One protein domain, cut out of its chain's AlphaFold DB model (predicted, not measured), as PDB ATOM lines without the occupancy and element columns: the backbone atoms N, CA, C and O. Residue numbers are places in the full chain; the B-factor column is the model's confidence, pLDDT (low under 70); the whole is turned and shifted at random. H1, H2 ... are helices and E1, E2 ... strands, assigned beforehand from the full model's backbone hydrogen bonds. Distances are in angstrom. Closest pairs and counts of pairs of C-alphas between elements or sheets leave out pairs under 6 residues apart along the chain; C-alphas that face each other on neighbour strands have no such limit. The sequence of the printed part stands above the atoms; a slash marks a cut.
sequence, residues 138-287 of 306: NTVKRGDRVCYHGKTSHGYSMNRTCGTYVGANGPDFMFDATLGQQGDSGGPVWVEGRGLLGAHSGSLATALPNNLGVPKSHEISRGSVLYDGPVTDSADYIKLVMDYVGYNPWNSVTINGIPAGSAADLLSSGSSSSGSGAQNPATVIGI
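AT A GLANCE: This is residues 138 to 287 of the 306 residues of the protein "Putative secreted protein" of Corynebacterium pilosum (UniProt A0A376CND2). A closed barrel of six antiparallel strands makes one end, with H2 packed slantwise on its outside; a long chain of low confidence leads on from H2 to the far end, where H3 and H4 lie away from the barrel. The loop of residues 206 to 218 runs out between E5 and E6, and residues 272 to 280 stick out. The printed part has 150 residues, with four named helices and six named strands in the order E1 H1 E2 E3 E4 E5 E6 H2 H3 H4; the class is mixed, with 70 residues, under half, in named elements. Round the barrel run E1 E2 E3 E6 E5 E4 and back to E1. The whole is elongated, 55 by 32 by 31 A, and only just compact, close to loose, with a radius of gyration of the C-alphas of 17.4 A.

IN THESE COORDINATES: E1, residues 145 to 148, begins at C-alpha 145 (-39.338, 0.472, 8.953); H1 is residues 151 to 154. E2, residues 161 to 169, spans 22.1 A and bends by 67 degrees at residue 164. E3 is residues 172 to 176 and E4 residues 188 to 191. E5, residues 195 to 205, spans 25.9 A and bends by 68 degrees at residue 201. E6, residues 219 to 224, spans 17.1 A. H2, residues 234 to 244, spans 15.7 A and begins at C-alpha 234 (-31.499, -9.007, -11.989). H3, residues 260 to 268, spans 14.4 A; H4, residues 281 to 287, ends at C-alpha 287 (-18.410, -5.703, -12.123).

HOW THE PARTS SIT: In the barrel, N 148 and O 161 (E1, E2) are 2.8 A apart, N 166 and O 174 (E2, E3) 2.9 A, N 175 and O 221 (E3, E6) 3.0 A, N 204 and O 220 (E5, E6) 2.7 A, N 197 and O 189 (E5, E4) 2.8 A, and N 147 and O 190 (E1, E4) 2.9 A. E4 E5 E6 form a meander, each strand the antiparallel neighbour of the one before; with E3, the antiparallel neighbour of E6, they form a Greek key. H2 is on the barrel, outside it, at a height over the sheet of 9.0 A; it is over E3, slantwise to it at 37 degrees on the local plane. The closest C-alphas of E2 and H2, Val 166 and Tyr 244, are 6.4 A apart. H1 is only just not on the barrel, with 4 pairs of C-alphas within 10 A. H3 and H4 are close but not clearly touching, their closest C-alphas, Leu 267 and Gly 286, 6.3 A apart, at a steep tilt of 41 degrees, the same way. Each O i to N i+4 pair is within hydrogen-bond range in H2, but 2 of 5 in H3 and 0 of 3 in H4, where O i to N i+3 pairs within range are 2 of 6 and 2 of 4; H1 is too short for an i+4 pair.

THE WHOLE: The two C-alphas farthest apart, Tyr 156 and Gly 257, are 58.2 A apart. The printed part has no cut. The links E3 to E4, E5 to E6, H2 to H3 and H3 to H4 are long. The mean pLDDT of the printed part is 71.8; residues 203 to 217 and 247 to 287 are under 70.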
ATOM      1  N   ASN A 138     -47.666  -4.435  -1.710       96.38
ATOM      2  CA  ASN A 138     -48.110  -3.219  -2.405       96.38
ATOM      3  C   ASN A 138     -48.545  -2.101  -1.447       96.38
ATOM      4  O   ASN A 138     -48.706  -0.948  -1.847       96.38
ATOM      5  N   THR A 139     -48.752  -2.430  -0.171       97.69
ATOM      6  CA  THR A 139     -49.078  -1.455   0.875       97.69
ATOM      7  C   THR A 139     -47.835  -0.914   1.577       97.69
ATOM      8  O   THR A 139     -47.949   0.008   2.390       97.69
ATOM      9  N   VAL A 140     -46.656  -1.494   1.339       98.25
ATOM     10  CA  VAL A 140     -45.391  -1.074   1.953       98.25
ATOM     11  C   VAL A 140     -44.773   0.033   1.112       98.25
ATOM     12  O   VAL A 140     -44.683  -0.059  -0.109       98.25
ATOM     13  N   LYS A 141     -44.372   1.117   1.766       97.12
ATOM     14  CA  LYS A 141     -43.846   2.315   1.114       97.12
ATOM     15  C   LYS A 141     -42.358   2.439   1.378       97.12
ATOM     16  O   LYS A 141     -41.870   2.047   2.436       97.12
ATOM     17  N   ARG A 142     -41.631   3.021   0.421       95.75
ATOM     18  CA  ARG A 142     -40.222   3.381   0.616       95.75
ATOM     19  C   ARG A 142     -40.072   4.188   1.910       95.75
ATOM     20  O   ARG A 142     -40.836   5.123   2.142       95.75
ATOM     21  N   GLY A 143     -39.095   3.818   2.732       95.31
ATOM     22  CA  GLY A 143     -38.853   4.417   4.045       95.31
ATOM     23  C   GLY A 143     -39.603   3.759   5.209       95.31
ATOM     24  O   GLY A 143     -39.247   4.031   6.355       95.31
ATOM     25  N   ASP A 144     -40.575   2.870   4.959       98.38
ATOM     26  CA  ASP A 144     -41.206   2.082   6.025       98.38
ATOM     27  C   ASP A 144     -40.143   1.283   6.789       98.38
ATOM     28  O   ASP A 144     -39.206   0.733   6.206       98.38
ATOM     29  N   ARG A 145     -40.290   1.197   8.113       98.44
ATOM     30  CA  ARG A 145     -39.338   0.472   8.953       98.44
ATOM     31  C   ARG A 145     -39.548  -1.033   8.834       98.44
ATOM     32  O   ARG A 145     -40.603  -1.559   9.198       98.44
ATOM     33  N   VAL A 146     -38.515  -1.717   8.355       98.38
ATOM     34  CA  VAL A 146     -38.504  -3.166   8.138       98.38
ATOM     35  C   VAL A 146     -37.441  -3.787   9.022       98.38
ATOM     36  O   VAL A 146     -36.331  -3.267   9.128       98.38
ATOM     37  N   CYS A 147     -37.786  -4.891   9.665       98.38
ATOM     38  CA  CYS A 147     -36.883  -5.651  10.509       98.38
ATOM     39  C   CYS A 147     -36.781  -7.083  10.004       98.38
ATOM     40  O   CYS A 147     -37.734  -7.614   9.432       98.38
ATOM     41  N   TYR A 148     -35.644  -7.717  10.261       98.06
ATOM     42  CA  TYR A 148     -35.477  -9.142  10.053       98.06
ATOM     43  C   TYR A 148     -34.831  -9.816  11.257       98.06
ATOM     44  O   TYR A 148     -34.085  -9.211  12.034       98.06
ATOM     45  N   HIS A 149     -35.126 -11.101  11.390       98.19
ATOM     46  CA  HIS A 149     -34.442 -12.000  12.297       98.19
ATOM     47  C   HIS A 149     -33.930 -13.177  11.483       98.19
ATOM     48  O   HIS A 149     -34.636 -13.744  10.658       98.19
ATOM     49  N   GLY A 150     -32.696 -13.552  11.756       95.81
ATOM     50  CA  GLY A 150     -32.045 -14.717  11.192       95.81
ATOM     51  C   GLY A 150     -31.260 -15.394  12.297       95.81
ATOM     52  O   GLY A 150     -30.660 -14.713  13.141       95.81
ATOM     53  N   LYS A 151     -31.312 -16.725  12.335       94.94
ATOM     54  CA  LYS A 151     -30.773 -17.477  13.461       94.94
ATOM     55  C   LYS A 151     -29.273 -17.282  13.635       94.94
ATOM     56  O   LYS A 151     -28.799 -17.260  14.770       94.94
ATOM     57  N   THR A 152     -28.531 -17.169  12.538       92.62
ATOM     58  CA  THR A 152     -27.075 -17.038  12.583       92.62
ATOM     59  C   THR A 152     -26.684 -15.699  13.194       92.62
ATOM     60  O   THR A 152     -25.891 -15.678  14.132       92.62
ATOM     61  N   SER A 153     -27.280 -14.595  12.740       91.75
ATOM     62  CA  SER A 153     -26.913 -13.260  13.234       91.75
ATOM     63  C   SER A 153     -27.498 -12.922  14.606       91.75
ATOM     64  O   SER A 153     -26.908 -12.142  15.349       91.75
ATOM     65  N   HIS A 154     -28.648 -13.494  14.975       95.44
ATOM     66  CA  HIS A 154     -29.405 -13.065  16.163       95.44
ATOM     67  C   HIS A 154     -29.541 -14.148  17.250       95.44
ATOM     68  O   HIS A 154     -30.016 -13.879  18.363       95.44
ATOM     69  N   GLY A 155     -29.112 -15.376  16.957       91.88
ATOM     70  CA  GLY A 155     -29.114 -16.494  17.892       91.88
ATOM     71  C   GLY A 155     -30.517 -16.911  18.341       91.88
ATOM     72  O   GLY A 155     -31.446 -17.067  17.552       91.88
ATOM     73  N   TYR A 156     -30.669 -17.161  19.642       89.06
ATOM     74  CA  TYR A 156     -31.914 -17.654  20.258       89.06
ATOM     75  C   TYR A 156     -32.662 -16.580  21.050       89.06
ATOM     76  O   TYR A 156     -33.574 -16.888  21.810       89.06
ATOM     77  N   SER A 157     -32.256 -15.327  20.878       89.25
ATOM     78  CA  SER A 157     -32.875 -14.165  21.504       89.25
ATOM     79  C   SER A 157     -33.957 -13.557  20.603       89.25
ATOM     80  O   SER A 157     -34.078 -13.908  19.431       89.25
ATOM     81  N   MET A 158     -34.692 -12.577  21.132       91.12
ATOM     82  CA  MET A 158     -35.622 -11.740  20.357       91.12
ATOM     83  C   MET A 158     -34.918 -10.571  19.634       91.12
ATOM     84  O   MET A 158     -35.567  -9.584  19.261       91.12
ATOM     85  N   ASN A 159     -33.590 -10.647  19.468       96.06
ATOM     86  CA  ASN A 159     -32.815  -9.646  18.742       96.06
ATOM     87  C   ASN A 159     -33.213  -9.631  17.267       96.06
ATOM     88  O   ASN A 159     -33.600 -10.650  16.696       96.06
ATOM     89  N   ARG A 160     -33.104  -8.457  16.653       97.19
ATOM     90  CA  ARG A 160     -33.385  -8.240  15.237       97.19
ATOM     91  C   ARG A 160     -32.537  -7.103  14.703       97.19
ATOM     92  O   ARG A 160     -32.134  -6.229  15.471       97.19
ATOM     93  N   THR A 161     -32.366  -7.089  13.394       96.62
ATOM     94  CA  THR A 161     -31.765  -5.978  12.664       96.62
ATOM     95  C   THR A 161     -32.871  -5.270  11.906       96.62
ATOM     96  O   THR A 161     -33.737  -5.914  11.317       96.62
ATOM     97  N   CYS A 162     -32.879  -3.942  11.960       97.38
ATOM     98  CA  CYS A 162     -33.913  -3.133  11.331       97.38
ATOM     99  C   CYS A 162     -33.293  -2.044  10.475       97.38
ATOM    100  O   CYS A 162     -32.251  -1.488  10.817       97.38
ATOM    101  N   GLY A 163     -34.007  -1.693   9.422       95.69
ATOM    102  CA  GLY A 163     -33.628  -0.671   8.475       95.69
ATOM    103  C   GLY A 163     -34.851  -0.110   7.773       95.69
ATOM    104  O   GLY A 163     -35.930  -0.018   8.372       95.69
ATOM    105  N   THR A 164     -34.688   0.278   6.514       96.12
ATOM    106  CA  THR A 164     -35.753   0.938   5.750       96.12
ATOM    107  C   THR A 164     -36.106   0.177   4.488       96.12
ATOM    108  O   THR A 164     -35.238  -0.345   3.795       96.12
ATOM    109  N   TYR A 165     -37.394   0.111   4.179       97.44
ATOM    110  CA  TYR A 165     -37.879  -0.476   2.945       97.44
ATOM    111  C   TYR A 165     -37.421   0.346   1.740       97.44
ATOM    112  O   TYR A 165     -37.609   1.566   1.703       97.44
ATOM    113  N   VAL A 166     -36.854  -0.330   0.745       93.88
ATOM    114  CA  VAL A 166     -36.328   0.285  -0.481       93.88
ATOM    115  C   VAL A 166     -37.396   0.285  -1.573       93.88
ATOM    116  O   VAL A 166     -37.671   1.320  -2.192       93.88
ATOM    117  N   GLY A 167     -38.021  -0.875  -1.779       93.88
ATOM    118  CA  GLY A 167     -39.066  -1.098  -2.772       93.88
ATOM    119  C   GLY A 167     -39.258  -2.578  -3.103       93.88
ATOM    120  O   GLY A 167     -38.536  -3.443  -2.599       93.88
ATOM    121  N   ALA A 168     -40.229  -2.841  -3.973       94.06
ATOM    122  CA  ALA A 168     -40.530  -4.156  -4.526       94.06
ATOM    123  C   ALA A 168     -40.168  -4.218  -6.005       94.06
ATOM    124  O   ALA A 168     -40.260  -3.222  -6.723       94.06
ATOM    125  N   ASN A 169     -39.870  -5.423  -6.466       87.62
ATOM    126  CA  ASN A 169     -39.981  -5.799  -7.858       87.62
ATOM    127  C   ASN A 169     -40.758  -7.118  -7.912       87.62
ATOM    128  O   ASN A 169     -40.261  -8.153  -7.473       87.62
ATOM    129  N   GLY A 170     -42.006  -7.071  -8.382       90.06
ATOM    130  CA  GLY A 170     -42.901  -8.228  -8.352       90.06
ATOM    131  C   GLY A 170     -43.062  -8.815  -6.932       90.06
ATOM    132  O   GLY A 170     -43.422  -8.072  -6.018       90.06
ATOM    133  N   PRO A 171     -42.837 -10.131  -6.735       93.12
ATOM    134  CA  PRO A 171     -42.965 -10.806  -5.437       93.12
ATOM    135  C   PRO A 171     -41.763 -10.577  -4.508       93.12
ATOM    136  O   PRO A 171     -41.772 -10.970  -3.343       93.12
ATOM    137  N   ASP A 172     -40.705  -9.958  -5.008       93.00
ATOM    138  CA  ASP A 172     -39.458  -9.789  -4.291       93.00
ATOM    139  C   ASP A 172     -39.293  -8.334  -3.848       93.00
ATOM    140  O   ASP A 172     -39.807  -7.399  -4.462       93.00
ATOM    141  N   PHE A 173     -38.556  -8.117  -2.767       95.00
ATOM    142  CA  PHE A 173     -38.372  -6.790  -2.199       95.00
ATOM    143  C   PHE A 173     -36.985  -6.582  -1.620       95.00
ATOM    144  O   PHE A 173     -36.246  -7.524  -1.334       95.00
ATOM    145  N   MET A 174     -36.654  -5.312  -1.422       92.88
ATOM    146  CA  MET A 174     -35.382  -4.869  -0.880       92.88
ATOM    147  C   MET A 174     -35.584  -3.966   0.329       92.88
ATOM    148  O   MET A 174     -36.562  -3.217   0.428       92.88
ATOM    149  N   PHE A 175     -34.632  -4.027   1.248       94.25
ATOM    150  CA  PHE A 175     -34.563  -3.153   2.408       94.25
ATOM    151  C   PHE A 175     -33.102  -2.873   2.756       94.25
ATOM    152  O   PHE A 175     -32.234  -3.719   2.575       94.25
ATOM    153  N   ASP A 176     -32.840  -1.662   3.220       91.81
ATOM    154  CA  ASP A 176     -31.516  -1.161   3.564       91.81
ATOM    155  C   ASP A 176     -31.289  -1.338   5.063       91.81
ATOM    156  O   ASP A 176     -31.892  -0.616   5.865       91.81
ATOM    157  N   ALA A 177     -30.513  -2.355   5.427       89.75
ATOM    158  CA  ALA A 177     -30.217  -2.786   6.785       89.75
ATOM    159  C   ALA A 177     -28.915  -3.599   6.809       89.75
ATOM    160  O   ALA A 177     -28.533  -4.195   5.807       89.75
ATOM    161  N   THR A 178     -28.275  -3.705   7.975       87.25
ATOM    162  CA  THR A 178     -27.042  -4.492   8.103       87.25
ATOM    163  C   THR A 178     -27.198  -5.914   7.578       87.25
ATOM    164  O   THR A 178     -28.175  -6.600   7.901       87.25
ATOM    165  N   LEU A 179     -26.230  -6.330   6.755       82.81
ATOM    166  CA  LEU A 179     -26.319  -7.555   5.968       82.81
ATOM    167  C   LEU A 179     -26.437  -8.795   6.859       82.81
ATOM    168  O   LEU A 179     -25.779  -8.916   7.894       82.81
ATOM    169  N   GLY A 180     -27.269  -9.734   6.412       81.00
ATOM    170  CA  GLY A 180     -27.409 -11.038   7.047       81.00
ATOM    171  C   GLY A 180     -26.215 -11.955   6.779       81.00
ATOM    172  O   GLY A 180     -25.411 -11.741   5.870       81.00
ATOM    173  N   GLN A 181     -26.128 -13.030   7.555       86.62
ATOM    174  CA  GLN A 181     -25.102 -14.064   7.435       86.62
ATOM    175  C   GLN A 181     -25.665 -15.355   6.837       86.62
ATOM    176  O   GLN A 181     -26.875 -15.596   6.822       86.62
ATOM    177  N   GLN A 182     -24.775 -16.246   6.390       85.31
ATOM    178  CA  GLN A 182     -25.176 -17.584   5.959       85.31
ATOM    179  C   GLN A 182     -25.965 -18.295   7.071       85.31
ATOM    180  O   GLN A 182     -25.490 -18.459   8.194       85.31
ATOM    181  N   GLY A 183     -27.174 -18.746   6.741       87.94
ATOM    182  CA  GLY A 183     -28.110 -19.368   7.683       87.94
ATOM    183  C   GLY A 183     -29.205 -18.441   8.215       87.94
ATOM    184  O   GLY A 183     -30.201 -18.941   8.742       87.94
ATOM    185  N   ASP A 184     -29.105 -17.130   7.983       94.12
ATOM    186  CA  ASP A 184     -30.238 -16.205   8.142       94.12
ATOM    187  C   ASP A 184     -31.255 -16.336   7.003       94.12
ATOM    188  O   ASP A 184     -32.396 -15.900   7.142       94.12
ATOM    189  N   SER A 185     -30.853 -16.978   5.900       94.94
ATOM    190  CA  SER A 185     -31.719 -17.396   4.800       94.94
ATOM    191  C   SER A 185     -33.024 -18.004   5.302       94.94
ATOM    192  O   SER A 185     -33.029 -18.888   6.165       94.94
ATOM    193  N   GLY A 186     -34.134 -17.528   4.755       97.19
ATOM    194  CA  GLY A 186     -35.468 -17.930   5.157       97.19
ATOM    195  C   GLY A 186     -35.975 -17.295   6.445       97.19
ATOM    196  O   GLY A 186     -37.102 -17.574   6.819       97.19
ATOM    197  N   GLY A 187     -35.201 -16.462   7.138       98.19
ATOM    198  CA  GLY A 187     -35.652 -15.789   8.355       98.19
ATOM    199  C   GLY A 187     -36.799 -14.803   8.107       98.19
ATOM    200  O   GLY A 187     -36.958 -14.321   6.982       98.19
ATOM    201  N   PRO A 188     -37.632 -14.501   9.122       98.69
ATOM    202  CA  PRO A 188     -38.729 -13.554   8.972       98.69
ATOM    203  C   PRO A 188     -38.209 -12.165   8.620       98.69
ATOM    204  O   PRO A 188     -37.315 -11.644   9.289       98.69
ATOM    205  N   VAL A 189     -38.856 -11.532   7.648       98.75
ATOM    206  CA  VAL A 189     -38.772 -10.094   7.401       98.75
ATOM    207  C   VAL A 189     -40.162  -9.506   7.593       98.75
ATOM    208  O   VAL A 189     -41.136 -10.015   7.035       98.75
ATOM    209  N   TRP A 190     -40.290  -8.453   8.393       98.81
ATOM    210  CA  TRP A 190     -41.583  -7.867   8.745       98.81
ATOM    211  C   TRP A 190     -41.535  -6.347   8.776       98.81
ATOM    212  O   TRP A 190     -40.497  -5.737   9.037       98.81
ATOM    213  N   VAL A 191     -42.693  -5.736   8.537       98.69
ATOM    214  CA  VAL A 191     -42.879  -4.297   8.723       98.69
ATOM    215  C   VAL A 191     -43.291  -4.057  10.172       98.69
ATOM    216  O   VAL A 191     -44.251  -4.668  10.664       98.69
ATOM    217  N   GLU A 192     -42.558  -3.195  10.877       97.00
ATOM    218  CA  GLU A 192     -42.757  -2.976  12.312       97.00
ATOM    219  C   GLU A 192     -44.197  -2.518  12.604       97.00
ATOM    220  O   GLU A 192     -44.729  -1.608  11.970       97.00
ATOM    221  N   GLY A 193     -44.866  -3.212  13.531       96.75
ATOM    222  CA  GLY A 193     -46.259  -2.945  13.908       96.75
ATOM    223  C   GLY A 193     -47.332  -3.385  12.898       96.75
ATOM    224  O   GLY A 193     -48.517  -3.221  13.186       96.75
ATOM    225  N   ARG A 194     -46.965  -3.952  11.740       98.38
ATOM    226  CA  ARG A 194     -47.922  -4.313  10.673       98.38
ATOM    227  C   ARG A 194     -48.023  -5.814  10.419       98.38
ATOM    228  O   ARG A 194     -49.139  -6.309  10.269       98.38
ATOM    229  N   GLY A 195     -46.896  -6.522  10.401       98.62
ATOM    230  CA  GLY A 195     -46.867  -7.970  10.191       98.62
ATOM    231  C   GLY A 195     -45.767  -8.428   9.242       98.62
ATOM    232  O   GLY A 195     -44.942  -7.633   8.786       98.62
ATOM    233  N   LEU A 196     -45.764  -9.729   8.958       98.88
ATOM    234  CA  LEU A 196     -44.786 -10.388   8.102       98.88
ATOM    235  C   LEU A 196     -44.873  -9.831   6.685       98.88
ATOM    236  O   LEU A 196     -45.955  -9.775   6.117       98.88
ATOM    237  N   LEU A 197     -43.733  -9.486   6.102       98.75
ATOM    238  CA  LEU A 197     -43.624  -9.144   4.691       98.75
ATOM    239  C   LEU A 197     -43.174 -10.350   3.857       98.75
ATOM    240  O   LEU A 197     -43.710 -10.590   2.781       98.75
ATOM    241  N   GLY A 198     -42.216 -11.132   4.357       98.50
ATOM    242  CA  GLY A 198     -41.713 -12.296   3.634       98.50
ATOM    243  C   GLY A 198     -40.541 -12.997   4.310       98.50
ATOM    244  O   GLY A 198     -40.284 -12.808   5.502       98.50
ATOM    245  N   ALA A 199     -39.834 -13.811   3.531       98.31
ATOM    246  CA  ALA A 199     -38.636 -14.535   3.941       98.31
ATOM    247  C   ALA A 199     -37.364 -13.816   3.465       98.31
ATOM    248  O   ALA A 199     -37.327 -13.276   2.360       98.31
ATOM    249  N   HIS A 200     -36.315 -13.820   4.285       96.69
ATOM    250  CA  HIS A 200     -35.015 -13.245   3.945       96.69
ATOM    251  C   HIS A 200     -34.293 -14.111   2.902       96.69
ATOM    252  O   HIS A 200     -33.842 -15.216   3.203       96.69
ATOM    253  N   SER A 201     -34.110 -13.589   1.694       89.31
ATOM    254  CA  SER A 201     -33.562 -14.324   0.547       89.31
ATOM    255  C   SER A 201     -32.054 -14.179   0.383       89.31
ATOM    256  O   SER A 201     -31.402 -15.046  -0.190       89.31
ATOM    257  N   GLY A 202     -31.473 -13.087   0.874       77.75
ATOM    258  CA  GLY A 202     -30.047 -12.836   0.714       77.75
ATOM    259  C   GLY A 202     -29.692 -11.372   0.884       77.75
ATOM    260  O   GLY A 202     -30.497 -10.556   1.324       77.75
ATOM    261  N   SER A 203     -28.455 -11.049   0.548       69.88
ATOM    262  CA  SER A 203     -27.898  -9.717   0.712       69.88
ATOM    263  C   SER A 203     -27.114  -9.325  -0.532       69.88
ATOM    264  O   SER A 203     -26.379 -10.125  -1.109       69.88
ATOM    265  N   LEU A 204     -27.306  -8.085  -0.946       62.31
ATOM    266  CA  LEU A 204     -26.600  -7.414  -2.015       62.31
ATOM    267  C   LEU A 204     -25.773  -6.309  -1.367       62.31
ATOM    268  O   LEU A 204     -26.272  -5.230  -1.044       62.31
ATOM    269  N   ALA A 205     -24.489  -6.587  -1.161       50.75
ATOM    270  CA  ALA A 205     -23.563  -5.537  -0.781       50.75
ATOM    271  C   ALA A 205     -23.432  -4.590  -1.978       50.75
ATOM    272  O   ALA A 205     -22.800  -4.924  -2.981       50.75
ATOM    273  N   THR A 206     -24.045  -3.411  -1.892       49.41
ATOM    274  CA  THR A 206     -23.710  -2.324  -2.806       49.41
ATOM    275  C   THR A 206     -22.401  -1.722  -2.331       49.41
ATOM    276  O   THR A 206     -22.372  -0.769  -1.559       49.41
ATOM    277  N   ALA A 207     -21.284  -2.265  -2.809       43.31
ATOM    278  CA  ALA A 207     -20.030  -1.530  -2.788       43.31
ATOM    279  C   ALA A 207     -20.102  -0.453  -3.878       43.31
ATOM    280  O   ALA A 207     -19.448  -0.558  -4.913       43.31
ATOM    281  N   LEU A 208     -20.944   0.568  -3.689       46.97
ATOM    282  CA  LEU A 208     -20.853   1.755  -4.530       46.97
ATOM    283  C   LEU A 208     -19.459   2.341  -4.290       46.97
ATOM    284  O   LEU A 208     -19.098   2.565  -3.131       46.97
ATOM    285  N   PRO A 209     -18.640   2.548  -5.337       42.50
ATOM    286  CA  PRO A 209     -17.324   3.133  -5.161       42.50
ATOM    287  C   PRO A 209     -17.438   4.433  -4.363       42.50
ATOM    288  O   PRO A 209     -18.229   5.305  -4.722       42.50
ATOM    289  N   ASN A 210     -16.599   4.597  -3.334       42.75
ATOM    290  CA  ASN A 210     -16.508   5.830  -2.534       42.75
ATOM    291  C   ASN A 210     -16.344   7.095  -3.410       42.75
ATOM    292  O   ASN A 210     -16.680   8.203  -3.004       42.75
ATOM    293  N   ASN A 211     -15.858   6.913  -4.642       42.59
ATOM    294  CA  ASN A 211     -15.611   7.949  -5.640       42.59
ATOM    295  C   ASN A 211     -16.885   8.460  -6.347       42.59
ATOM    296  O   ASN A 211     -16.793   9.404  -7.125       42.59
ATOM    297  N   LEU A 212     -18.059   7.858  -6.113       50.06
ATOM    298  CA  LEU A 212     -19.340   8.310  -6.680       50.06
ATOM    299  C   LEU A 212     -20.022   9.410  -5.848       50.06
ATOM    300  O   LEU A 212     -21.123   9.834  -6.189       50.06
ATOM    301  N   GLY A 213     -19.400   9.872  -4.757       45.59
ATOM    302  CA  GLY A 213     -19.947  10.949  -3.927       45.59
ATOM    303  C   GLY A 213     -21.238  10.579  -3.187       45.59
ATOM    304  O   GLY A 213     -21.923  11.470  -2.693       45.59
ATOM    305  N   VAL A 214     -21.574   9.284  -3.101       52.22
ATOM    306  CA  VAL A 214     -22.731   8.785  -2.347       52.22
ATOM    307  C   VAL A 214     -22.369   8.817  -0.853       52.22
ATOM    308  O   VAL A 214     -21.488   8.069  -0.434       52.22
ATOM    309  N   PRO A 215     -22.992   9.680  -0.027       46.06
ATOM    310  CA  PRO A 215     -22.489   9.980   1.321       46.06
ATOM    311  C   PRO A 215     -22.707   8.878   2.369       46.06
ATOM    312  O   PRO A 215     -22.380   9.083   3.538       46.06
ATOM    313  N   LYS A 216     -23.317   7.744   2.002       55.59
ATOM    314  CA  LYS A 216     -23.707   6.671   2.925       55.59
ATOM    315  C   LYS A 216     -23.393   5.305   2.326       55.59
ATOM    316  O   LYS A 216     -23.770   5.020   1.193       55.59
ATOM    317  N   SER A 217     -22.728   4.456   3.106       63.97
ATOM    318  CA  SER A 217     -22.669   3.022   2.838       63.97
ATOM    319  C   SER A 217     -24.076   2.448   3.002       63.97
ATOM    320  O   SER A 217     -24.648   2.555   4.087       63.97
ATOM    321  N   HIS A 218     -24.626   1.880   1.934       74.25
ATOM    322  CA  HIS A 218     -25.913   1.195   1.952       74.25
ATOM    323  C   HIS A 218     -25.686  -0.317   2.001       74.25
ATOM    324  O   HIS A 218     -24.829  -0.854   1.296       74.25
ATOM    325  N   GLU A 219     -26.454  -1.005   2.835       79.94
ATOM    326  CA  GLU A 219     -26.390  -2.455   2.997       79.94
ATOM    327  C   GLU A 219     -27.747  -3.010   2.561       79.94
ATOM    328  O   GLU A 219     -28.722  -2.970   3.301       79.94
ATOM    329  N   ILE A 220     -27.857  -3.451   1.305       83.75
ATOM    330  CA  ILE A 220     -29.158  -3.819   0.738       83.75
ATOM    331  C   ILE A 220     -29.403  -5.308   0.945       83.75
ATOM    332  O   ILE A 220     -28.778  -6.156   0.316       83.75
ATOM    333  N   SER A 221     -30.363  -5.650   1.788       88.75
ATOM    334  CA  SER A 221     -30.874  -7.010   1.925       88.75
ATOM    335  C   SER A 221     -32.101  -7.233   1.040       88.75
ATOM    336  O   SER A 221     -32.811  -6.299   0.656       88.75
ATOM    337  N   ARG A 222     -32.346  -8.499   0.694       90.31
ATOM    338  CA  ARG A 222     -33.437  -8.938  -0.180       90.31
ATOM    339  C   ARG A 222     -34.331  -9.933   0.543       90.31
ATOM    340  O   ARG A 222     -33.854 -10.782   1.298       90.31
ATOM    341  N   GLY A 223     -35.620  -9.871   0.253       93.75
ATOM    342  CA  GLY A 223     -36.581 -10.889   0.645       93.75
ATOM    343  C   GLY A 223     -37.590 -11.182  -0.453       93.75
ATOM    344  O   GLY A 223     -37.641 -10.484  -1.467       93.75
ATOM    345  N   SER A 224     -38.385 -12.218  -0.229       96.81
ATOM    346  CA  SER A 224     -39.469 -12.634  -1.115       96.81
ATOM    347  C   SER A 224     -40.739 -12.862  -0.307       96.81
ATOM    348  O   SER A 224     -40.687 -13.375   0.817       96.81
ATOM    349  N   VAL A 225     -41.882 -12.441  -0.844       98.19
ATOM    350  CA  VAL A 225     -43.196 -12.757  -0.264       98.19
ATOM    351  C   VAL A 225     -43.457 -14.265  -0.331       98.19
ATOM    352  O   VAL A 225     -42.827 -14.991  -1.092       98.19
ATOM    353  N   LEU A 226     -44.398 -14.760   0.473       97.75
ATOM    354  CA  LEU A 226     -44.666 -16.200   0.609       97.75
ATOM    355  C   LEU A 226     -45.673 -16.742  -0.424       97.75
ATOM    356  O   LEU A 226     -46.492 -17.605  -0.102       97.75
ATOM    357  N   TYR A 227     -45.658 -16.197  -1.638       96.56
ATOM    358  CA  TYR A 227     -46.523 -16.607  -2.741       96.56
ATOM    359  C   TYR A 227     -45.869 -16.317  -4.094       96.56
ATOM    360  O   TYR A 227     -45.003 -15.454  -4.213       96.56
ATOM    361  N   ASP A 228     -46.308 -17.042  -5.124       96.56
ATOM    362  CA  ASP A 228     -45.792 -16.872  -6.480       96.56
ATOM    363  C   ASP A 228     -46.289 -15.563  -7.118       96.56
ATOM    364  O   ASP A 228     -47.476 -15.232  -7.088       96.56
ATOM    365  N   GLY A 229     -45.373 -14.859  -7.770       93.38
ATOM    366  CA  GLY A 229     -45.604 -13.730  -8.657       93.38
ATOM    367  C   GLY A 229     -44.754 -13.839  -9.931       93.38
ATOM    368  O   GLY A 229     -44.115 -14.868 -10.181       93.38
ATOM    369  N   PRO A 230     -44.746 -12.792 -10.771       91.06
ATOM    370  CA  PRO A 230     -43.919 -12.757 -11.973       91.06
ATOM    371  C   PRO A 230     -42.436 -12.942 -11.642       91.06
ATOM    372  O   PRO A 230     -41.944 -12.384 -10.664       91.06
ATOM    373  N   VAL A 231     -41.723 -13.709 -12.468       86.88
ATOM    374  CA  VAL A 231     -40.264 -13.824 -12.360       86.88
ATOM    375  C   VAL A 231     -39.640 -12.495 -12.761       86.88
ATOM    376  O   VAL A 231     -39.921 -11.969 -13.837       86.88
ATOM    377  N   THR A 232     -38.777 -11.973 -11.901       79.50
ATOM    378  CA  THR A 232     -38.084 -10.702 -12.121       79.50
ATOM    379  C   THR A 232     -36.643 -10.885 -12.570       79.50
ATOM    380  O   THR A 232     -35.970 -11.819 -12.120       79.50
ATOM    381  N   ASP A 233     -36.154  -9.943 -13.375       76.00
ATOM    382  CA  ASP A 233     -34.766  -9.877 -13.829       76.00
ATOM    383  C   ASP A 233     -33.858  -9.174 -12.798       76.00
ATOM    384  O   ASP A 233     -34.245  -8.197 -12.149       76.00
ATOM    385  N   SER A 234     -32.615  -9.646 -12.695       70.75
ATOM    386  CA  SER A 234     -31.499  -9.007 -11.989       70.75
ATOM    387  C   SER A 234     -31.333  -7.521 -12.340       70.75
ATOM    388  O   SER A 234     -31.035  -6.711 -11.458       70.75
ATOM    389  N   ALA A 235     -31.562  -7.131 -13.597       71.94
ATOM    390  CA  ALA A 235     -31.432  -5.743 -14.049       71.94
ATOM    391  C   ALA A 235     -32.411  -4.787 -13.351       71.94
ATOM    392  O   ALA A 235     -32.068  -3.638 -13.062       71.94
ATOM    393  N   ASP A 236     -33.621  -5.246 -13.045       75.69
ATOM    394  CA  ASP A 236     -34.641  -4.410 -12.413       75.69
ATOM    395  C   ASP A 236     -34.350  -4.173 -10.926       75.69
ATOM    396  O   ASP A 236     -34.625  -3.089 -10.410       75.69
ATOM    397  N   TYR A 237     -33.684  -5.118 -10.255       74.00
ATOM    398  CA  TYR A 237     -33.150  -4.887  -8.908       74.00
ATOM    399  C   TYR A 237     -32.076  -3.812  -8.894       74.00
ATOM    400  O   TYR A 237     -32.081  -2.947  -8.022       74.00
ATOM    401  N   ILE A 238     -31.166  -3.839  -9.870       73.31
ATOM    402  CA  ILE A 238     -30.120  -2.820  -9.982       73.31
ATOM    403  C   ILE A 238     -30.767  -1.448 -10.177       73.31
ATOM    404  O   ILE A 238     -30.414  -0.513  -9.462       73.31
ATOM    405  N   LYS A 239     -31.756  -1.323 -11.070       77.56
ATOM    406  CA  LYS A 239     -32.494  -0.061 -11.264       77.56
ATOM    407  C   LYS A 239     -33.142   0.424  -9.969       77.56
ATOM    408  O   LYS A 239     -33.009   1.600  -9.642       77.56
ATOM    409  N   LEU A 240     -33.796  -0.470  -9.226       82.44
ATOM    410  CA  LEU A 240     -34.442  -0.135  -7.957       82.44
ATOM    411  C   LEU A 240     -33.439   0.395  -6.923       82.44
ATOM    412  O   LEU A 240     -33.705   1.395  -6.257       82.44
ATOM    413  N   VAL A 241     -32.282  -0.257  -6.798       79.19
ATOM    414  CA  VAL A 241     -31.231   0.163  -5.865       79.19
ATOM    415  C   VAL A 241     -30.616   1.495  -6.282       79.19
ATOM    416  O   VAL A 241     -30.453   2.367  -5.435       79.19
ATOM    417  N   MET A 242     -30.317   1.680  -7.571       77.19
ATOM    418  CA  MET A 242     -29.743   2.929  -8.087       77.19
ATOM    419  C   MET A 242     -30.693   4.117  -7.886       77.19
ATOM    420  O   MET A 242     -30.264   5.172  -7.420       77.19
ATOM    421  N   ASP A 243     -31.991   3.927  -8.142       83.19
ATOM    422  CA  ASP A 243     -33.024   4.926  -7.848       83.19
ATOM    423  C   ASP A 243     -33.081   5.266  -6.351       83.19
ATOM    424  O   ASP A 243     -33.137   6.436  -5.972       83.19
ATOM    425  N   TYR A 244     -33.005   4.255  -5.482       83.56
ATOM    426  CA  TYR A 244     -33.041   4.449  -4.033       83.56
ATOM    427  C   TYR A 244     -31.845   5.235  -3.489       83.56
ATOM    428  O   TYR A 244     -32.034   6.150  -2.688       83.56
ATOM    429  N   VAL A 245     -30.627   4.924  -3.937       78.00
ATOM    430  CA  VAL A 245     -29.408   5.635  -3.503       78.00
ATOM    431  C   VAL A 245     -29.238   6.998  -4.189       78.00
ATOM    432  O   VAL A 245     -28.246   7.686  -3.959       78.00
ATOM    433  N   GLY A 246     -30.192   7.400  -5.039       74.56
ATOM    434  CA  GLY A 246     -30.159   8.666  -5.769       74.56
ATOM    435  C   GLY A 246     -29.073   8.724  -6.845       74.56
ATOM    436  O   GLY A 246     -28.652   9.814  -7.231       74.56
ATOM    437  N   TYR A 247     -28.601   7.569  -7.324       66.44
ATOM    438  CA  TYR A 247     -27.601   7.487  -8.380       66.44
ATOM    439  C   TYR A 247     -28.274   7.301  -9.738       66.44
ATOM    440  O   TYR A 247     -28.916   6.288 -10.008       66.44
ATOM    441  N   ASN A 248     -28.079   8.274 -10.629       58.28
ATOM    442  CA  ASN A 248     -28.498   8.163 -12.016       58.28
ATOM    443  C   ASN A 248     -27.278   7.854 -12.907       58.28
ATOM    444  O   ASN A 248     -26.503   8.775 -13.186       58.28
ATOM    445  N   PRO A 249     -27.113   6.612 -13.408       53.91
ATOM    446  CA  PRO A 249     -25.997   6.258 -14.289       53.91
ATOM    447  C   PRO A 249     -25.998   7.038 -15.613       53.91
ATOM    448  O   PRO A 249     -24.981   7.077 -16.295       53.91
ATOM    449  N   TRP A 250     -27.111   7.677 -15.987       44.78
ATOM    450  CA  TRP A 250     -27.239   8.452 -17.223       44.78
ATOM    451  C   TRP A 250     -26.701   9.885 -17.109       44.78
ATOM    452  O   TRP A 250     -26.409  10.498 -18.131       44.78
ATOM    453  N   ASN A 251     -26.526  10.414 -15.892       42.34
ATOM    454  CA  ASN A 251     -25.928  11.739 -15.676       42.34
ATOM    455  C   ASN A 251     -24.394  11.696 -15.562       42.34
ATOM    456  O   ASN A 251     -23.750  12.741 -15.616       42.34
ATOM    457  N   SER A 252     -23.802  10.510 -15.393       41.97
ATOM    458  CA  SER A 252     -22.364  10.310 -15.170       41.97
ATOM    459  C   SER A 252     -21.614   9.742 -16.385       41.97
ATOM    460  O   SER A 252     -20.423   9.449 -16.286       41.97
ATOM    461  N   VAL A 253     -22.268   9.625 -17.548       35.50
ATOM    462  CA  VAL A 253     -21.669   9.091 -18.781       35.50
ATOM    463  C   VAL A 253     -21.616  10.174 -19.861       35.50
ATOM    464  O   VAL A 253     -22.523  10.314 -20.676       35.50
ATOM    465  N   THR A 254     -20.502  10.906 -19.920       33.12
ATOM    466  CA  THR A 254     -20.068  11.571 -21.157       33.12
ATOM    467  C   THR A 254     -19.185  10.583 -21.917       33.12
ATOM    468  O   THR A 254     -17.976  10.539 -21.711       33.12
ATOM    469  N   ILE A 255     -19.769   9.744 -22.776       34.03
ATOM    470  CA  ILE A 255     -18.994   8.951 -23.744       34.03
ATOM    471  C   ILE A 255     -19.070   9.672 -25.080       34.03
ATOM    472  O   ILE A 255     -20.160   9.801 -25.625       34.03
ATOM    473  N   ASN A 256     -17.915  10.136 -25.571       32.84
ATOM    474  CA  ASN A 256     -17.636  10.695 -26.902       32.84
ATOM    475  C   ASN A 256     -18.695  10.387 -27.995       32.84
ATOM    476  O   ASN A 256     -18.465   9.557 -28.870       32.84
ATOM    477  N   GLY A 257     -19.841  11.075 -27.972       32.66
ATOM    478  CA  GLY A 257     -20.824  11.100 -29.058       32.66
ATOM    479  C   GLY A 257     -21.641   9.829 -29.349       32.66
ATOM    480  O   GLY A 257     -22.194   9.758 -30.444       32.66
ATOM    481  N   ILE A 258     -21.768   8.847 -28.444       34.16
ATOM    482  CA  ILE A 258     -22.607   7.648 -28.700       34.16
ATOM    483  C   ILE A 258     -23.999   7.795 -28.044       34.16
ATOM    484  O   ILE A 258     -24.065   8.043 -26.839       34.16
ATOM    485  N   PRO A 259     -25.122   7.634 -28.780       33.19
ATOM    486  CA  PRO A 259     -26.470   7.767 -28.218       33.19
ATOM    487  C   PRO A 259     -26.833   6.661 -27.212       33.19
ATOM    488  O   PRO A 259     -26.447   5.504 -27.357       33.19
ATOM    489  N   ALA A 260     -27.672   7.021 -26.234       38.78
ATOM    490  CA  ALA A 260     -28.041   6.254 -25.036       38.78
ATOM    491  C   ALA A 260     -28.626   4.838 -25.251       38.78
ATOM    492  O   ALA A 260     -28.712   4.066 -24.298       38.78
ATOM    493  N   GLY A 261     -29.014   4.470 -26.476       31.34
ATOM    494  CA  GLY A 261     -29.632   3.171 -26.773       31.34
ATOM    495  C   GLY A 261     -28.678   1.974 -26.676       31.34
ATOM    496  O   GLY A 261     -29.123   0.869 -26.395       31.34
ATOM    497  N   SER A 262     -27.370   2.181 -26.851       36.31
ATOM    498  CA  SER A 262     -26.392   1.085 -26.979       36.31
ATOM    499  C   SER A 262     -25.820   0.577 -25.645       36.31
ATOM    500  O   SER A 262     -25.126  -0.435 -25.618       36.31
ATOM    501  N   ALA A 263     -26.095   1.258 -24.527       35.94
ATOM    502  CA  ALA A 263     -25.590   0.881 -23.202       35.94
ATOM    503  C   ALA A 263     -26.404  -0.250 -22.540       35.94
ATOM    504  O   ALA A 263     -25.860  -1.008 -21.735       35.94
ATOM    505  N   ALA A 264     -27.684  -0.402 -22.902       34.38
ATOM    506  CA  ALA A 264     -28.530  -1.496 -22.418       34.38
ATOM    507  C   ALA A 264     -28.047  -2.868 -22.934       34.38
ATOM    508  O   ALA A 264     -28.017  -3.839 -22.177       34.38
ATOM    509  N   ASP A 265     -27.567  -2.921 -24.181       31.58
ATOM    510  CA  ASP A 265     -27.017  -4.137 -24.796       31.58
ATOM    511  C   ASP A 265     -25.660  -4.549 -24.191       31.58
ATOM    512  O   ASP A 265     -25.327  -5.735 -24.125       31.58
ATOM    513  N   LEU A 266     -24.886  -3.588 -23.674       32.75
ATOM    514  CA  LEU A 266     -23.602  -3.823 -22.997       32.75
ATOM    515  C   LEU A 266     -23.754  -4.371 -21.568       32.75
ATOM    516  O   LEU A 266     -22.920  -5.154 -21.123       32.75
ATOM    517  N   LEU A 267     -24.827  -4.008 -20.858       34.59
ATOM    518  CA  LEU A 267     -25.152  -4.578 -19.540       34.59
ATOM    519  C   LEU A 267     -25.775  -5.979 -19.652       34.59
ATOM    520  O   LEU A 267     -25.534  -6.824 -18.795       34.59
ATOM    521  N   SER A 268     -26.514  -6.239 -20.735       32.72
ATOM    522  CA  SER A 268     -27.075  -7.555 -21.084       32.72
ATOM    523  C   SER A 268     -25.999  -8.591 -21.456       32.72
ATOM    524  O   SER A 268     -26.129  -9.775 -21.154       32.72
ATOM    525  N   SER A 269     -24.889  -8.155 -22.063       29.77
ATOM    526  CA  SER A 269     -23.829  -9.039 -22.579       29.77
ATOM    527  C   SER A 269     -22.710  -9.383 -21.578       29.77
ATOM    528  O   SER A 269     -21.804 -10.147 -21.907       29.77
ATOM    529  N   GLY A 270     -22.761  -8.868 -20.343       31.17
ATOM    530  CA  GLY A 270     -21.672  -8.981 -19.359       31.17
ATOM    531  C   GLY A 270     -21.632 -10.256 -18.504       31.17
ATOM    532  O   GLY A 270     -20.754 -10.374 -17.651       31.17
ATOM    533  N   SER A 271     -22.532 -11.225 -18.691       30.69
ATOM    534  CA  SER A 271     -22.648 -12.396 -17.800       30.69
ATOM    535  C   SER A 271     -21.643 -13.531 -18.059       30.69
ATOM    536  O   SER A 271     -21.844 -14.648 -17.583       30.69
ATOM    537  N   SER A 272     -20.550 -13.293 -18.788       31.05
ATOM    538  CA  SER A 272     -19.494 -14.298 -18.951       31.05
ATOM    539  C   SER A 272     -18.143 -13.687 -19.317       31.05
ATOM    540  O   SER A 272     -17.903 -13.361 -20.476       31.05
ATOM    541  N   SER A 273     -17.229 -13.579 -18.350       25.11
ATOM    542  CA  SER A 273     -15.862 -14.123 -18.469       25.11
ATOM    543  C   SER A 273     -14.961 -13.698 -17.305       25.11
ATOM    544  O   SER A 273     -14.817 -12.528 -16.963       25.11
ATOM    545  N   SER A 274     -14.303 -14.696 -16.724       35.59
ATOM    546  CA  SER A 274     -13.034 -14.571 -16.018       35.59
ATOM    547  C   SER A 274     -11.932 -14.233 -17.027       35.59
ATOM    548  O   SER A 274     -11.646 -15.046 -17.907       35.59
ATOM    549  N   GLY A 275     -11.303 -13.064 -16.913       24.05
ATOM    550  CA  GLY A 275     -10.192 -12.693 -17.788       24.05
ATOM    551  C   GLY A 275      -9.497 -11.408 -17.355       24.05
ATOM    552  O   GLY A 275     -10.057 -10.321 -17.427       24.05
ATOM    553  N   SER A 276      -8.257 -11.545 -16.900       35.91
ATOM    554  CA  SER A 276      -7.328 -10.463 -16.584       35.91
ATOM    555  C   SER A 276      -6.824  -9.772 -17.859       35.91
ATOM    556  O   SER A 276      -6.078 -10.380 -18.624       35.91
ATOM    557  N   GLY A 277      -7.181  -8.501 -18.065       27.05
ATOM    558  CA  GLY A 277      -6.598  -7.650 -19.111       27.05
ATOM    559  C   GLY A 277      -7.322  -6.307 -19.285       27.05
ATOM    560  O   GLY A 277      -8.524  -6.297 -19.497       27.05
ATOM    561  N   ALA A 278      -6.569  -5.205 -19.154       28.88
ATOM    562  CA  ALA A 278      -6.866  -3.791 -19.457       28.88
ATOM    563  C   ALA A 278      -8.342  -3.316 -19.400       28.88
ATOM    564  O   ALA A 278      -9.138  -3.540 -20.307       28.88
ATOM    565  N   GLN A 279      -8.674  -2.569 -18.340       29.80
ATOM    566  CA  GLN A 279     -10.030  -2.115 -18.026       29.80
ATOM    567  C   GLN A 279     -10.525  -0.972 -18.930       29.80
ATOM    568  O   GLN A 279      -9.974   0.127 -18.924       29.80
ATOM    569  N   ASN A 280     -11.621  -1.222 -19.650       30.34
ATOM    570  CA  ASN A 280     -12.462  -0.205 -20.280       30.34
ATOM    571  C   ASN A 280     -13.566   0.201 -19.267       30.34
ATOM    572  O   ASN A 280     -14.143  -0.694 -18.642       30.34
ATOM    573  N   PRO A 281     -13.891   1.494 -19.053       34.62
ATOM    574  CA  PRO A 281     -14.877   1.943 -18.054       34.62
ATOM    575  C   PRO A 281     -16.270   1.292 -18.155       34.62
ATOM    576  O   PRO A 281     -16.945   1.158 -17.139       34.62
ATOM    577  N   ALA A 282     -16.686   0.812 -19.333       33.00
ATOM    578  CA  ALA A 282     -17.941   0.067 -19.491       33.00
ATOM    579  C   ALA A 282     -17.928  -1.307 -18.785       33.00
ATOM    580  O   ALA A 282     -18.958  -1.766 -18.297       33.00
ATOM    581  N   THR A 283     -16.760  -1.938 -18.654       34.12
ATOM    582  CA  THR A 283     -16.582  -3.219 -17.952       34.12
ATOM    583  C   THR A 283     -16.660  -3.041 -16.431       34.12
ATOM    584  O   THR A 283     -17.074  -3.949 -15.720       34.12
ATOM    585  N   VAL A 284     -16.337  -1.850 -15.914       33.34
ATOM    586  CA  VAL A 284     -16.378  -1.539 -14.473       33.34
ATOM    587  C   VAL A 284     -17.820  -1.449 -13.950       33.34
ATOM    588  O   VAL A 284     -18.080  -1.824 -12.810       33.34
ATOM    589  N   ILE A 285     -18.775  -1.034 -14.791       36.28
ATOM    590  CA  ILE A 285     -20.187  -0.855 -14.409       36.28
ATOM    591  C   ILE A 285     -20.897  -2.207 -14.197       36.28
ATOM    592  O   ILE A 285     -21.737  -2.319 -13.308       36.28
ATOM    593  N   GLY A 286     -20.520  -3.253 -14.942       33.25
ATOM    594  CA  GLY A 286     -21.042  -4.615 -14.748       33.25
ATOM    595  C   GLY A 286     -20.391  -5.395 -13.595       33.25
ATOM    596  O   GLY A 286     -20.959  -6.373 -13.123       33.25
ATOM    597  N   ILE A 287     -19.216  -4.968 -13.118       33.03
ATOM    598  CA  ILE A 287     -18.410  -5.703 -12.123       33.03
ATOM    599  C   ILE A 287     -18.780  -5.357 -10.663       33.03
ATOM    600  O   ILE A 287     -18.374  -6.057  -9.740       33.03
TER     601      ILE A 287